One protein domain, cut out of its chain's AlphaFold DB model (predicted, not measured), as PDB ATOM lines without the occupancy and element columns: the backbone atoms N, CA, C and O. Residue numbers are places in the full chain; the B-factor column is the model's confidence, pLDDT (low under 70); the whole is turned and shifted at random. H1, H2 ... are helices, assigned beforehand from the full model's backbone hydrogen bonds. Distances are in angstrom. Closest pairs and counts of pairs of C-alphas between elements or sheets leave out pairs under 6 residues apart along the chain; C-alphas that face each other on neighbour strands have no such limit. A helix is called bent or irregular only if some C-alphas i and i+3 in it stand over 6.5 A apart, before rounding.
ATOM      1  N   VAL A 607     -23.375   7.021 -27.801       96.12
ATOM      2  CA  VAL A 607     -22.859   8.218 -28.457       96.12
ATOM      3  C   VAL A 607     -23.871   9.362 -28.424       96.12
ATOM      4  O   VAL A 607     -23.446  10.495 -28.232       96.12
ATOM      5  N   LEU A 608     -25.170   9.098 -28.590       96.31
ATOM      6  CA  LEU A 608     -26.202  10.140 -28.688       96.31
ATOM      7  C   LEU A 608     -26.851  10.509 -27.346       96.31
ATOM      8  O   LEU A 608     -27.360  11.623 -27.213       96.31
ATOM      9  N   THR A 609     -26.861   9.606 -26.363       95.44
ATOM     10  CA  THR A 609     -27.483   9.840 -25.047       95.44
ATOM     11  C   THR A 609     -26.467  10.012 -23.928       95.44
ATOM     12  O   THR A 609     -26.813  10.549 -22.880       95.44
ATOM     13  N   THR A 610     -25.209   9.606 -24.144       94.06
ATOM     14  CA  THR A 610     -24.152   9.488 -23.117       94.06
ATOM     15  C   THR A 610     -24.452   8.474 -22.007       94.06
ATOM     16  O   THR A 610     -23.684   8.371 -21.052       94.06
ATOM     17  N   GLU A 611     -25.525   7.694 -22.154       94.12
ATOM     18  CA  GLU A 611     -25.940   6.657 -21.211       94.12
ATOM     19  C   GLU A 611     -25.344   5.293 -21.581       94.12
ATOM     20  O   GLU A 611     -25.033   5.009 -22.740       94.12
ATOM     21  N   ILE A 612     -25.200   4.416 -20.587       91.88
ATOM     22  CA  ILE A 612     -24.718   3.046 -20.795       91.88
ATOM     23  C   ILE A 612     -25.906   2.168 -21.237       91.88
ATOM     24  O   ILE A 612     -26.950   2.206 -20.587       91.88
ATOM     25  N   PRO A 613     -25.780   1.385 -22.324       95.69
ATOM     26  CA  PRO A 613     -26.838   0.502 -22.805       95.69
ATOM     27  C   PRO A 613     -27.054  -0.664 -21.841       95.69
ATOM     28  O   PRO A 613     -26.109  -1.128 -21.199       95.69
ATOM     29  N   THR A 614     -28.282  -1.177 -21.772       96.12
ATOM     30  CA  THR A 614     -28.576  -2.356 -20.948       96.12
ATOM     31  C   THR A 614     -27.932  -3.624 -21.510       96.12
ATOM     32  O   THR A 614     -27.650  -3.737 -22.709       96.12
ATOM     33  N   ASP A 615     -27.766  -4.638 -20.657       95.50
ATOM     34  CA  ASP A 615     -27.212  -5.934 -21.059       95.50
ATOM     35  C   ASP A 615     -27.998  -6.577 -22.210       95.50
ATOM     36  O   ASP A 615     -27.426  -7.186 -23.120       95.50
ATOM     37  N   GLN A 616     -29.323  -6.400 -22.202       95.38
ATOM     38  CA  GLN A 616     -30.207  -6.891 -23.251       95.38
ATOM     39  C   GLN A 616     -29.935  -6.195 -24.589       95.38
ATOM     40  O   GLN A 616     -29.846  -6.876 -25.616       95.38
ATOM     41  N   MET A 617     -29.756  -4.870 -24.585       95.88
ATOM     42  CA  MET A 617     -29.394  -4.111 -25.780       95.88
ATOM     43  C   MET A 617     -28.066  -4.577 -26.356       95.88
ATOM     44  O   MET A 617     -27.959  -4.810 -27.560       95.88
ATOM     45  N   VAL A 618     -27.056  -4.729 -25.496       96.44
ATOM     46  CA  VAL A 618     -25.709  -5.146 -25.892       96.44
ATOM     47  C   VAL A 618     -25.750  -6.539 -26.506       96.44
ATOM     48  O   VAL A 618     -25.218  -6.732 -27.597       96.44
ATOM     49  N   LEU A 619     -26.429  -7.497 -25.865       95.69
ATOM     50  CA  LEU A 619     -26.545  -8.860 -26.377       95.69
ATOM     51  C   LEU A 619     -27.300  -8.903 -27.713       95.69
ATOM     52  O   LEU A 619     -26.817  -9.513 -28.667       95.69
ATOM     53  N   LYS A 620     -28.448  -8.220 -27.817       94.50
ATOM     54  CA  LYS A 620     -29.223  -8.121 -29.067       94.50
ATOM     55  C   LYS A 620     -28.378  -7.509 -30.187       94.50
ATOM     56  O   LYS A 620     -28.337  -8.035 -31.299       94.50
ATOM     57  N   THR A 621     -27.671  -6.427 -29.876       93.19
ATOM     58  CA  THR A 621     -26.792  -5.724 -30.812       93.19
ATOM     59  C   THR A 621     -25.647  -6.623 -31.268       93.19
ATOM     60  O   THR A 621     -25.390  -6.735 -32.464       93.19
ATOM     61  N   PHE A 622     -25.001  -7.330 -30.344       93.31
ATOM     62  CA  PHE A 622     -23.927  -8.262 -30.665       93.31
ATOM     63  C   PHE A 622     -24.401  -9.378 -31.604       93.31
ATOM     64  O   PHE A 622     -23.759  -9.629 -32.621       93.31
ATOM     65  N   LEU A 623     -25.564  -9.981 -31.336       92.56
ATOM     66  CA  LEU A 623     -26.164 -11.006 -32.200       92.56
ATOM     67  C   LEU A 623     -26.505 -10.490 -33.607       92.56
ATOM     68  O   LEU A 623     -26.486 -11.268 -34.561       92.56
ATOM     69  N   SER A 624     -26.800  -9.195 -33.751       89.44
ATOM     70  CA  SER A 624     -27.087  -8.558 -35.047       89.44
ATOM     71  C   SER A 624     -25.840  -8.234 -35.883       89.44
ATOM     72  O   SER A 624     -25.955  -7.903 -37.062       89.44
ATOM     73  N   CYS A 625     -24.638  -8.348 -35.305       86.38
ATOM     74  CA  CYS A 625     -23.380  -8.175 -36.036       86.38
ATOM     75  C   CYS A 625     -22.972  -9.406 -36.862       86.38
ATOM     76  O   CYS A 625     -22.014  -9.309 -37.631       86.38
ATOM     77  N   PHE A 626     -23.660 -10.536 -36.690       87.50
ATOM     78  CA  PHE A 626     -23.398 -11.795 -37.387       87.50
ATOM     79  C   PHE A 626     -24.272 -11.955 -38.633       87.50
ATOM     80  O   PHE A 626     -25.307 -11.295 -38.768       87.50
ATOM     81  N   SER A 627     -23.882 -12.880 -39.515       88.69
ATOM     82  CA  SER A 627     -24.766 -13.360 -40.581       88.69
ATOM     83  C   SER A 627     -26.038 -13.988 -39.997       88.69
ATOM     84  O   SER A 627     -26.026 -14.480 -38.867       88.69
ATOM     85  N   GLU A 628     -27.136 -14.007 -40.757       89.50
ATOM     86  CA  GLU A 628     -28.423 -14.572 -40.308       89.50
ATOM     87  C   GLU A 628     -28.254 -16.000 -39.768       89.50
ATOM     88  O   GLU A 628     -28.628 -16.300 -38.635       89.50
ATOM     89  N   ARG A 629     -27.530 -16.838 -40.519       92.88
ATOM     90  CA  ARG A 629     -27.202 -18.212 -40.129       92.88
ATOM     91  C   ARG A 629     -26.458 -18.300 -38.795       92.88
ATOM     92  O   ARG A 629     -26.786 -19.143 -37.965       92.88
ATOM     93  N   GLU A 630     -25.406 -17.508 -38.607       93.94
ATOM     94  CA  GLU A 630     -24.616 -17.532 -37.369       93.94
ATOM     95  C   GLU A 630     -25.415 -16.981 -36.188       93.94
ATOM     96  O   GLU A 630     -25.371 -17.549 -35.098       93.94
ATOM     97  N   SER A 631     -26.182 -15.914 -36.421       93.44
ATOM     98  CA  SER A 631     -27.083 -15.319 -35.436       93.44
ATOM     99  C   SER A 631     -28.091 -16.349 -34.930       93.44
ATOM    100  O   SER A 631     -28.277 -16.484 -33.723       93.44
ATOM    101  N   ASP A 632     -28.686 -17.137 -35.825       94.81
ATOM    102  CA  ASP A 632     -29.667 -18.160 -35.459       94.81
ATOM    103  C   ASP A 632     -29.047 -19.328 -34.690       94.81
ATOM    104  O   ASP A 632     -29.634 -19.802 -33.717       94.81
ATOM    105  N   ILE A 633     -27.827 -19.746 -35.047       96.06
ATOM    106  CA  ILE A 633     -27.071 -20.744 -34.273       96.06
ATOM    107  C   ILE A 633     -26.831 -20.243 -32.843       96.06
ATOM    108  O   ILE A 633     -27.039 -20.988 -31.886       96.06
ATOM    109  N   LEU A 634     -26.407 -18.985 -32.685       96.31
ATOM    110  CA  LEU A 634     -26.149 -18.390 -31.374       96.31
ATOM    111  C   LEU A 634     -27.433 -18.244 -30.549       96.31
ATOM    112  O   LEU A 634     -27.427 -18.599 -29.373       96.31
ATOM    113  N   LYS A 635     -28.534 -17.776 -31.151       96.12
ATOM    114  CA  LYS A 635     -29.846 -17.687 -30.486       96.12
ATOM    115  C   LYS A 635     -30.326 -19.058 -30.026       96.12
ATOM    116  O   LYS A 635     -30.725 -19.206 -28.880       96.12
ATOM    117  N   HIS A 636     -30.218 -20.073 -30.881       96.12
ATOM    118  CA  HIS A 636     -30.613 -21.426 -30.511       96.12
ATOM    119  C   HIS A 636     -29.756 -21.987 -29.364       96.12
ATOM    120  O   HIS A 636     -30.276 -22.652 -28.473       96.12
ATOM    121  N   ALA A 637     -28.458 -21.674 -29.341       96.44
ATOM    122  CA  ALA A 637     -27.563 -22.081 -28.263       96.44
ATOM    123  C   ALA A 637     -27.822 -21.358 -26.929       96.44
ATOM    124  O   ALA A 637     -27.530 -21.926 -25.881       96.44
ATOM    125  N   ILE A 638     -28.378 -20.140 -26.943       96.25
ATOM    126  CA  ILE A 638     -28.783 -19.423 -25.719       96.25
ATOM    127  C   ILE A 638     -29.866 -20.196 -24.958       96.25
ATOM    128  O   ILE A 638     -29.822 -20.238 -23.730       96.25
ATOM    129  N   ASP A 639     -30.797 -20.818 -25.680       94.50
ATOM    130  CA  ASP A 639     -31.931 -21.542 -25.095       94.50
ATOM    131  C   ASP A 639     -31.674 -23.057 -24.964       94.50
ATOM    132  O   ASP A 639     -32.517 -23.808 -24.468       94.50
ATOM    133  N   ALA A 640     -30.509 -23.536 -25.410       94.62
ATOM    134  CA  ALA A 640     -30.178 -24.952 -25.404       94.62
ATOM    135  C   ALA A 640     -29.850 -25.456 -23.991       94.62
ATOM    136  O   ALA A 640     -29.070 -24.867 -23.247       94.62
ATOM    137  N   THR A 641     -30.378 -26.630 -23.644       95.44
ATOM    138  CA  THR A 641     -30.017 -27.334 -22.403       95.44
ATOM    139  C   THR A 641     -28.752 -28.176 -22.563       95.44
ATOM    140  O   THR A 641     -28.032 -28.411 -21.593       95.44
ATOM    141  N   ILE A 642     -28.466 -28.633 -23.786       95.25
ATOM    142  CA  ILE A 642     -27.309 -29.456 -24.149       95.25
ATOM    143  C   ILE A 642     -26.810 -29.011 -25.524       95.25
ATOM    144  O   ILE A 642     -27.601 -28.814 -26.441       95.25
ATOM    145  N   PHE A 643     -25.490 -28.919 -25.691       96.31
ATOM    146  CA  PHE A 643     -24.880 -28.733 -27.006       96.31
ATOM    147  C   PHE A 643     -24.575 -30.083 -27.650       96.31
ATOM    148  O   PHE A 643     -23.680 -30.806 -27.195       96.31
ATOM    149  N   ASP A 644     -25.292 -30.418 -28.719       94.44
ATOM    150  CA  ASP A 644     -24.948 -31.571 -29.546       94.44
ATOM    151  C   ASP A 644     -23.597 -31.355 -30.276       94.44
ATOM    152  O   ASP A 644     -23.121 -30.219 -30.386       94.44
ATOM    153  N   PRO A 645     -22.938 -32.419 -30.774       95.88
ATOM    154  CA  PRO A 645     -21.628 -32.299 -31.420       95.88
ATOM    155  C   PRO A 645     -21.593 -31.329 -32.611       95.88
ATOM    156  O   PRO A 645     -20.635 -30.573 -32.758       95.88
ATOM    157  N   LYS A 646     -22.650 -31.291 -33.431       95.00
ATOM    158  CA  LYS A 646     -22.730 -30.430 -34.619       95.00
ATOM    159  C   LYS A 646     -22.890 -28.960 -34.225       95.00
ATOM    160  O   LYS A 646     -22.287 -28.079 -34.846       95.00
ATOM    161  N   MET A 647     -23.682 -28.690 -33.188       95.06
ATOM    162  CA  MET A 647     -23.813 -27.365 -32.597       95.06
ATOM    163  C   MET A 647     -22.484 -26.914 -31.990       95.06
ATOM    164  O   MET A 647     -22.053 -25.801 -32.275       95.06
ATOM    165  N   LYS A 648     -21.788 -27.774 -31.232       95.31
ATOM    166  CA  LYS A 648     -20.467 -27.458 -30.658       95.31
ATOM    167  C   LYS A 648     -19.455 -27.051 -31.723       95.31
ATOM    168  O   LYS A 648     -18.792 -26.032 -31.553       95.31
ATOM    169  N   ASP A 649     -19.368 -27.798 -32.822       95.69
ATOM    170  CA  ASP A 649     -18.465 -27.475 -33.933       95.69
ATOM    171  C   ASP A 649     -18.807 -26.115 -34.557       95.69
ATOM    172  O   ASP A 649     -17.923 -25.290 -34.802       95.69
ATOM    173  N   SER A 650     -20.102 -25.848 -34.754       96.50
ATOM    174  CA  SER A 650     -20.586 -24.584 -35.318       96.50
ATOM    175  C   SER A 650     -20.301 -23.401 -34.389       96.50
ATOM    176  O   SER A 650     -19.746 -22.392 -34.822       96.50
ATOM    177  N   LEU A 651     -20.607 -23.538 -33.096       96.62
ATOM    178  CA  LEU A 651     -20.327 -22.521 -32.085       96.62
ATOM    179  C   LEU A 651     -18.828 -22.260 -31.962       96.62
ATOM    180  O   LEU A 651     -18.410 -21.107 -31.921       96.62
ATOM    181  N   MET A 652     -18.002 -23.308 -31.947       95.88
ATOM    182  CA  MET A 652     -16.553 -23.150 -31.869       95.88
ATOM    183  C   MET A 652     -15.994 -22.433 -33.097       95.88
ATOM    184  O   MET A 652     -15.134 -21.563 -32.956       95.88
ATOM    185  N   SER A 653     -16.514 -22.737 -34.289       95.50
ATOM    186  CA  SER A 653     -16.156 -22.026 -35.519       95.50
ATOM    187  C   SER A 653     -16.442 -20.524 -35.406       95.50
ATOM    188  O   SER A 653     -15.567 -19.717 -35.718       95.50
ATOM    189  N   ILE A 654     -17.626 -20.146 -34.907       94.50
ATOM    190  CA  ILE A 654     -18.020 -18.739 -34.718       94.50
ATOM    191  C   ILE A 654     -17.129 -18.070 -33.661       94.50
ATOM    192  O   ILE A 654     -16.516 -17.031 -33.908       94.50
ATOM    193  N   LEU A 655     -17.008 -18.683 -32.481       94.62
ATOM    194  CA  LEU A 655     -16.326 -18.105 -31.320       94.62
ATOM    195  C   LEU A 655     -14.803 -17.996 -31.498       94.62
ATOM    196  O   LEU A 655     -14.175 -17.103 -30.925       94.62
ATOM    197  N   THR A 656     -14.203 -18.839 -32.343       94.38
ATOM    198  CA  THR A 656     -12.770 -18.759 -32.677       94.38
ATOM    199  C   THR A 656     -12.398 -17.398 -33.278       94.38
ATOM    200  O   THR A 656     -11.286 -16.915 -33.045       94.38
ATOM    201  N   SER A 657     -13.321 -16.727 -33.981       89.75
ATOM    202  CA  SER A 657     -13.099 -15.373 -34.516       89.75
ATOM    203  C   SER A 657     -12.840 -14.325 -33.418       89.75
ATOM    204  O   SER A 657     -12.113 -13.355 -33.640       89.75
ATOM    205  N   PHE A 658     -13.321 -14.581 -32.198       90.44
ATOM    206  CA  PHE A 658     -13.093 -13.774 -30.996       90.44
ATOM    207  C   PHE A 658     -11.948 -14.308 -30.124       90.44
ATOM    208  O   PHE A 658     -11.770 -13.878 -28.987       90.44
ATOM    209  N   GLN A 659     -11.137 -15.229 -30.660       92.06
ATOM    210  CA  GLN A 659     -10.014 -15.877 -29.969       92.06
ATOM    211  C   GLN A 659     -10.437 -16.729 -28.763       92.06
ATOM    212  O   GLN A 659      -9.621 -17.030 -27.887       92.06
ATOM    213  N   ILE A 660     -11.698 -17.155 -28.733       93.56
ATOM    214  CA  ILE A 660     -12.223 -18.088 -27.744       93.56
ATOM    215  C   ILE A 660     -11.849 -19.512 -28.157       93.56
ATOM    216  O   ILE A 660     -11.977 -19.883 -29.320       93.56
ATOM    217  N   ARG A 661     -11.357 -20.305 -27.198       92.00
ATOM    218  CA  ARG A 661     -10.861 -21.676 -27.437       92.00
ATOM    219  C   ARG A 661     -11.671 -22.768 -26.741       92.00
ATOM    220  O   ARG A 661     -11.373 -23.942 -26.924       92.00
ATOM    221  N   GLY A 662     -12.648 -22.388 -25.924       91.00
ATOM    222  CA  GLY A 662     -13.465 -23.306 -25.140       91.00
ATOM    223  C   GLY A 662     -14.916 -22.848 -25.109       91.00
ATOM    224  O   GLY A 662     -15.193 -21.658 -25.255       91.00
ATOM    225  N   LEU A 663     -15.826 -23.805 -24.950       94.94
ATOM    226  CA  LEU A 663     -17.251 -23.549 -24.759       94.94
ATOM    227  C   LEU A 663     -17.592 -23.671 -23.271       94.94
ATOM    228  O   LEU A 663     -17.130 -24.626 -22.643       94.94
ATOM    229  N   PRO A 664     -18.395 -22.750 -22.715       94.94
ATOM    230  CA  PRO A 664     -18.947 -22.912 -21.376       94.94
ATOM    231  C   PRO A 664     -20.023 -24.010 -21.363       94.94
ATOM    232  O   PRO A 664     -20.400 -24.558 -22.404       94.94
ATOM    233  N   GLU A 665     -20.555 -24.307 -20.178       95.06
ATOM    234  CA  GLU A 665     -21.777 -25.103 -20.069       95.06
ATOM    235  C   GLU A 665     -22.979 -24.352 -20.676       95.06
ATOM    236  O   GLU A 665     -23.020 -23.119 -20.614       95.06
ATOM    237  N   PRO A 666     -23.988 -25.061 -21.221       96.38
ATOM    238  CA  PRO A 666     -25.149 -24.427 -21.852       96.38
ATOM    239  C   PRO A 666     -25.874 -23.413 -20.960       96.38
ATOM    240  O   PRO A 666     -26.191 -22.314 -21.405       96.38
ATOM    241  N   LYS A 667     -26.028 -23.718 -19.666       96.50
ATOM    242  CA  LYS A 667     -26.667 -22.825 -18.682       96.50
ATOM    243  C   LYS A 667     -25.959 -21.469 -18.523       96.50
ATOM    244  O   LYS A 667     -26.603 -20.473 -18.211       96.50
ATOM    245  N   ASP A 668     -24.645 -21.433 -18.752       96.25
ATOM    246  CA  ASP A 668     -23.802 -20.244 -18.597       96.25
ATOM    247  C   ASP A 668     -23.553 -19.539 -19.939       96.25
ATOM    248  O   ASP A 668     -22.986 -18.444 -19.985       96.25
ATOM    249  N   PHE A 669     -23.988 -20.141 -21.052       96.75
ATOM    250  CA  PHE A 669     -23.663 -19.685 -22.399       96.75
ATOM    251  C   PHE A 669     -24.202 -18.291 -22.708       96.75
ATOM    252  O   PHE A 669     -23.493 -17.488 -23.307       96.75
ATOM    253  N   LYS A 670     -25.417 -17.960 -22.255       96.81
ATOM    254  CA  LYS A 670     -25.992 -16.622 -22.451       96.81
ATOM    255  C   LYS A 670     -25.134 -15.532 -21.808       96.81
ATOM    256  O   LYS A 670     -24.838 -14.530 -22.452       96.81
ATOM    257  N   LYS A 671     -24.720 -15.742 -20.554       96.00
ATOM    258  CA  LYS A 671     -23.849 -14.809 -19.825       96.00
ATOM    259  C   LYS A 671     -22.483 -14.715 -20.497       96.00
ATOM    260  O   LYS A 671     -21.996 -13.621 -20.740       96.00
ATOM    261  N   PHE A 672     -21.909 -15.856 -20.867       96.12
ATOM    262  CA  PHE A 672     -20.643 -15.910 -21.589       96.12
ATOM    263  C   PHE A 672     -20.689 -15.142 -22.918       96.12
ATOM    264  O   PHE A 672     -19.769 -14.396 -23.248       96.12
ATOM    265  N   LEU A 673     -21.774 -15.291 -23.678       96.38
ATOM    266  CA  LEU A 673     -21.968 -14.580 -24.936       96.38
ATOM    267  C   LEU A 673     -22.168 -13.078 -24.710       96.38
ATOM    268  O   LEU A 673     -21.642 -12.277 -25.480       96.38
ATOM    269  N   PHE A 674     -22.878 -12.699 -23.644       96.50
ATOM    270  CA  PHE A 674     -22.966 -11.311 -23.203       96.50
ATOM    271  C   PHE A 674     -21.583 -10.739 -22.867       96.50
ATOM    272  O   PHE A 674     -21.254  -9.678 -23.383       96.50
ATOM    273  N   ASP A 675     -20.749 -11.445 -22.098       96.19
ATOM    274  CA  ASP A 675     -19.405 -10.978 -21.733       96.19
ATOM    275  C   ASP A 675     -18.549 -10.713 -22.985       96.19
ATOM    276  O   ASP A 675     -17.871  -9.686 -23.084       96.19
ATOM    277  N   ILE A 676     -18.623 -11.597 -23.988       95.19
ATOM    278  CA  ILE A 676     -17.970 -11.382 -25.290       95.19
ATOM    279  C   ILE A 676     -18.552 -10.145 -25.979       95.19
ATOM    280  O   ILE A 676     -17.800  -9.268 -26.409       95.19
ATOM    281  N   GLY A 677     -19.879 -10.052 -26.072       94.62
ATOM    282  CA  GLY A 677     -20.558  -8.924 -26.704       94.62
ATOM    283  C   GLY A 677     -20.200  -7.589 -26.058       94.62
ATOM    284  O   GLY A 677     -19.845  -6.643 -26.757       94.62
ATOM    285  N   TYR A 678     -20.191  -7.519 -24.731       95.81
ATOM    286  CA  TYR A 678     -19.822  -6.329 -23.974       95.81
ATOM    287  C   TYR A 678     -18.374  -5.910 -24.251       95.81
ATOM    288  O   TYR A 678     -18.089  -4.733 -24.487       95.81
ATOM    289  N   VAL A 679     -17.447  -6.870 -24.333       94.19
ATOM    290  CA  VAL A 679     -16.057  -6.582 -24.707       94.19
ATOM    291  C   VAL A 679     -15.944  -6.009 -26.116       94.19
ATOM    292  O   VAL A 679     -15.244  -5.018 -26.325       94.19
ATOM    293  N   GLU A 680     -16.588  -6.648 -27.090       91.75
ATOM    294  CA  GLU A 680     -16.450  -6.289 -28.505       91.75
ATOM    295  C   GLU A 680     -17.193  -4.999 -28.868       91.75
ATOM    296  O   GLU A 680     -16.704  -4.229 -29.695       91.75
ATOM    297  N   ILE A 681     -18.358  -4.762 -28.263       93.38
ATOM    298  CA  ILE A 681     -19.245  -3.641 -28.592       93.38
ATOM    299  C   ILE A 681     -18.958  -2.412 -27.726       93.38
ATOM    300  O   ILE A 681     -19.063  -1.299 -28.238       93.38
ATOM    301  N   ILE A 682     -18.552  -2.582 -26.461       94.31
ATOM    302  CA  ILE A 682     -18.388  -1.471 -25.507       94.31
ATOM    303  C   ILE A 682     -16.916  -1.246 -25.157       94.31
ATOM    304  O   ILE A 682     -16.380  -0.171 -25.419       94.31
ATOM    305  N   ILE A 683     -16.234  -2.257 -24.607       93.62
ATOM    306  CA  ILE A 683     -14.895  -2.087 -24.011       93.62
ATOM    307  C   ILE A 683     -13.833  -1.761 -25.062       93.62
ATOM    308  O   ILE A 683     -13.137  -0.753 -24.951       93.62
ATOM    309  N   LYS A 684     -13.682  -2.601 -26.092       91.38
ATOM    310  CA  LYS A 684     -12.665  -2.400 -27.136       91.38
ATOM    311  C   LYS A 684     -12.789  -1.047 -27.853       91.38
ATOM    312  O   LYS A 684     -11.759  -0.395 -28.035       91.38
ATOM    313  N   PRO A 685     -13.989  -0.598 -28.265       92.44
ATOM    314  CA  PRO A 685     -14.160   0.695 -28.920       92.44
ATOM    315  C   PRO A 685     -14.345   1.866 -27.947       92.44
ATOM    316  O   PRO A 685     -14.575   2.979 -28.413       92.44
ATOM    317  N   TYR A 686     -14.226   1.675 -26.629       92.69
ATOM    318  CA  TYR A 686     -14.557   2.704 -25.635       92.69
ATOM    319  C   TYR A 686     -13.878   4.057 -25.891       92.69
ATOM    320  O   TYR A 686     -14.511   5.104 -25.765       92.69
ATOM    321  N   PHE A 687     -12.611   4.054 -26.320       92.19
ATOM    322  CA  PHE A 687     -11.898   5.286 -26.672       92.19
ATOM    323  C   PHE A 687     -12.583   6.067 -27.809       92.19
ATOM    324  O   PHE A 687     -12.663   7.288 -27.739       92.19
ATOM    325  N   PHE A 688     -13.121   5.390 -28.827       94.19
ATOM    326  CA  PHE A 688     -13.902   6.041 -29.887       94.19
ATOM    327  C   PHE A 688     -15.214   6.587 -29.330       94.19
ATOM    328  O   PHE A 688     -15.506   7.773 -29.484       94.19
ATOM    329  N   LEU A 689     -15.975   5.724 -28.649       94.94
ATOM    330  CA  LEU A 689     -17.313   6.045 -28.156       94.94
ATOM    331  C   LEU A 689     -17.281   7.252 -27.222       94.94
ATOM    332  O   LEU A 689     -18.029   8.201 -27.424       94.94
ATOM    333  N   ARG A 690     -16.350   7.266 -26.262       95.00
ATOM    334  CA  ARG A 690     -16.208   8.357 -25.294       95.00
ATOM    335  C   ARG A 690     -15.944   9.701 -25.971       95.00
ATOM    336  O   ARG A 690     -16.583  10.686 -25.617       95.00
ATOM    337  N   ASN A 691     -15.014   9.758 -26.923       95.69
ATOM    338  CA  ASN A 691     -14.589  11.034 -27.511       95.69
ATOM    339  C   ASN A 691     -15.578  11.570 -28.565       95.69
ATOM    340  O   ASN A 691     -15.716  12.787 -28.707       95.69
ATOM    341  N   ILE A 692     -16.317  10.684 -29.244       96.44
ATOM    342  CA  ILE A 692     -17.392  11.064 -30.178       96.44
ATOM    343  C   ILE A 692     -18.697  11.388 -29.428       96.44
ATOM    344  O   ILE A 692     -19.496  12.171 -29.933       96.44
ATOM    345  N   SER A 693     -18.921  10.831 -28.230       95.69
ATOM    346  CA  SER A 693     -20.193  10.974 -27.503       95.69
ATOM    347  C   SER A 693     -20.607  12.428 -27.268       95.69
ATOM    348  O   SER A 693     -19.800  13.274 -26.881       95.69
ATOM    349  N   ARG A 694     -21.885  12.722 -27.500       93.50
ATOM    350  CA  ARG A 694     -22.527  14.017 -27.277       93.50
ATOM    351  C   ARG A 694     -23.942  13.756 -26.783       93.50
ATOM    352  O   ARG A 694     -24.666  12.969 -27.380       93.50
ATOM    353  N   LYS A 695     -24.354  14.431 -25.711       91.81
ATOM    354  CA  LYS A 695     -25.715  14.307 -25.174       91.81
ATOM    355  C   LYS A 695     -26.695  15.082 -26.060       91.81
ATOM    356  O   LYS A 695     -27.064  16.209 -25.754       91.81
ATOM    357  N   ILE A 696     -27.051  14.483 -27.193       92.19
ATOM    358  CA  ILE A 696     -27.949  15.050 -28.206       92.19
ATOM    359  C   ILE A 696     -29.398  14.688 -27.881       92.19
ATOM    360  O   ILE A 696     -30.294  15.516 -28.033       92.19
ATOM    361  N   TRP A 697     -29.636  13.466 -27.396       90.56
ATOM    362  CA  TRP A 697     -30.958  12.984 -27.010       90.56
ATOM    363  C   TRP A 697     -31.020  12.637 -25.525       90.56
ATOM    364  O   TRP A 697     -30.092  12.068 -24.960       90.56
ATOM    365  N   SER A 698     -32.153  12.960 -24.903       92.38
ATOM    366  CA  SER A 698     -32.484  12.593 -23.520       92.38
ATOM    367  C   SER A 698     -33.712  11.682 -23.523       92.38
ATOM    368  O   SER A 698     -34.797  12.086 -23.120       92.38
ATOM    369  N   ILE A 699     -33.553  10.476 -24.072       91.88
ATOM    370  CA  ILE A 699     -34.623   9.484 -24.243       91.88
ATOM    371  C   ILE A 699     -34.182   8.131 -23.685       91.88
ATOM    372  O   ILE A 699     -32.990   7.830 -23.659       91.88
ATOM    373  N   ASN A 700     -35.146   7.317 -23.250       93.50
ATOM    374  CA  ASN A 700     -34.874   5.954 -22.795       93.50
ATOM    375  C   ASN A 700     -34.544   5.017 -23.972       93.50
ATOM    376  O   ASN A 700     -34.762   5.347 -25.141       93.50
ATOM    377  N   GLU A 701     -34.046   3.823 -23.650       92.81
ATOM    378  CA  GLU A 701     -33.612   2.831 -24.637       92.81
ATOM    379  C   GLU A 701     -34.733   2.383 -25.592       92.81
ATOM    380  O   GLU A 701     -34.500   2.264 -26.794       92.81
TER     381      GLU A 701
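AT A GLANCE: This is residues 607 to 701 of the 826 residues of the protein "HECT domain-containing protein" of Clytia hemisphaerica (UniProt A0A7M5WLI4). One long helix, H4, makes much of the length of an elongated domain; the hairpin of H1 and H2 packs on one side of it, H1 crossing its later half and H2 meeting its beginning. H3 packs on H2 at one end of the domain, while H5 follows H4 at the other end, where the first and last printed residues also lie. The printed part has 95 residues with five named helices, H1 to H5 in order along the chain, and no named strand; the class is all helix. The whole is only just loose, close to compact, with a radius of gyration of the C-alphas of 15.2 A, and spans 48 by 25 by 23 A.

HOW THE PARTS SIT: H4, residues 666 to 683, is the longest helix. It touches H1, residues 615 to 624, with its residues 673 to 681 alone; the closest C-alphas, of Phe 622 and Gly 677, are 5.2 A apart, and the lines stand about perpendicular, at 85 degrees. With residues 666 to 670 alone H4 touches H2, residues 628 to 638, at a steep tilt of 52 degrees, opposite ways; the closest C-alphas are those of Ile 638 and Lys 670, at 5.1 A. H2 is the hub and touches three helices. H1 and H2 form a helical hairpin, opposite ways at a tilt of 37 degrees, only just steep; the closest C-alphas, of Leu 623 and Ser 631, are 5.5 A apart. H3, residues 645 to 656, touches H2 at a steep tilt of 68 degrees, only just short of about perpendicular, opposite ways; the closest C-alphas are those of Leu 634 and Leu 651, at 7.2 A. H3 is apart from H4. H5, residues 686 to 692, touches no helix; it and H4 meet only through their link. In H1, H2 and H3 every O i to N i+4 pair is within hydrogen-bond range; in H4 12 of 14 are, and in H5 2 of 3.

IN THESE COORDINATES: H4 is 24.7 A from first to last C-alpha, beginning with C-alpha 666 at (-25.149, -24.427, -21.852). It is irregular: C-alphas 667 and 670 are 7.3 A apart. H1 is 14.2 A long and begins with C-alpha 615 at (-27.212, -5.934, -21.059). H2 measures 15.4 A, H3 16.2 A and H5 9.9 A, ending with C-alpha 692 at (-17.392, 11.064, -30.178).

THE WHOLE: The two C-alphas farthest apart, those of Pro 645 and Ile 696, are 47.9 A apart. The C-alphas of Val 607 and Glu 701, the first and last printed, are 12.6 A apart. The printed part has no cut. The links from H1 to H2 and from H4 to H5 are tight, those from H2 to H3 and from H3 to H4 are short, and no link is long. The mean pLDDT of the printed part is 94.2, and no printed residue is under 70.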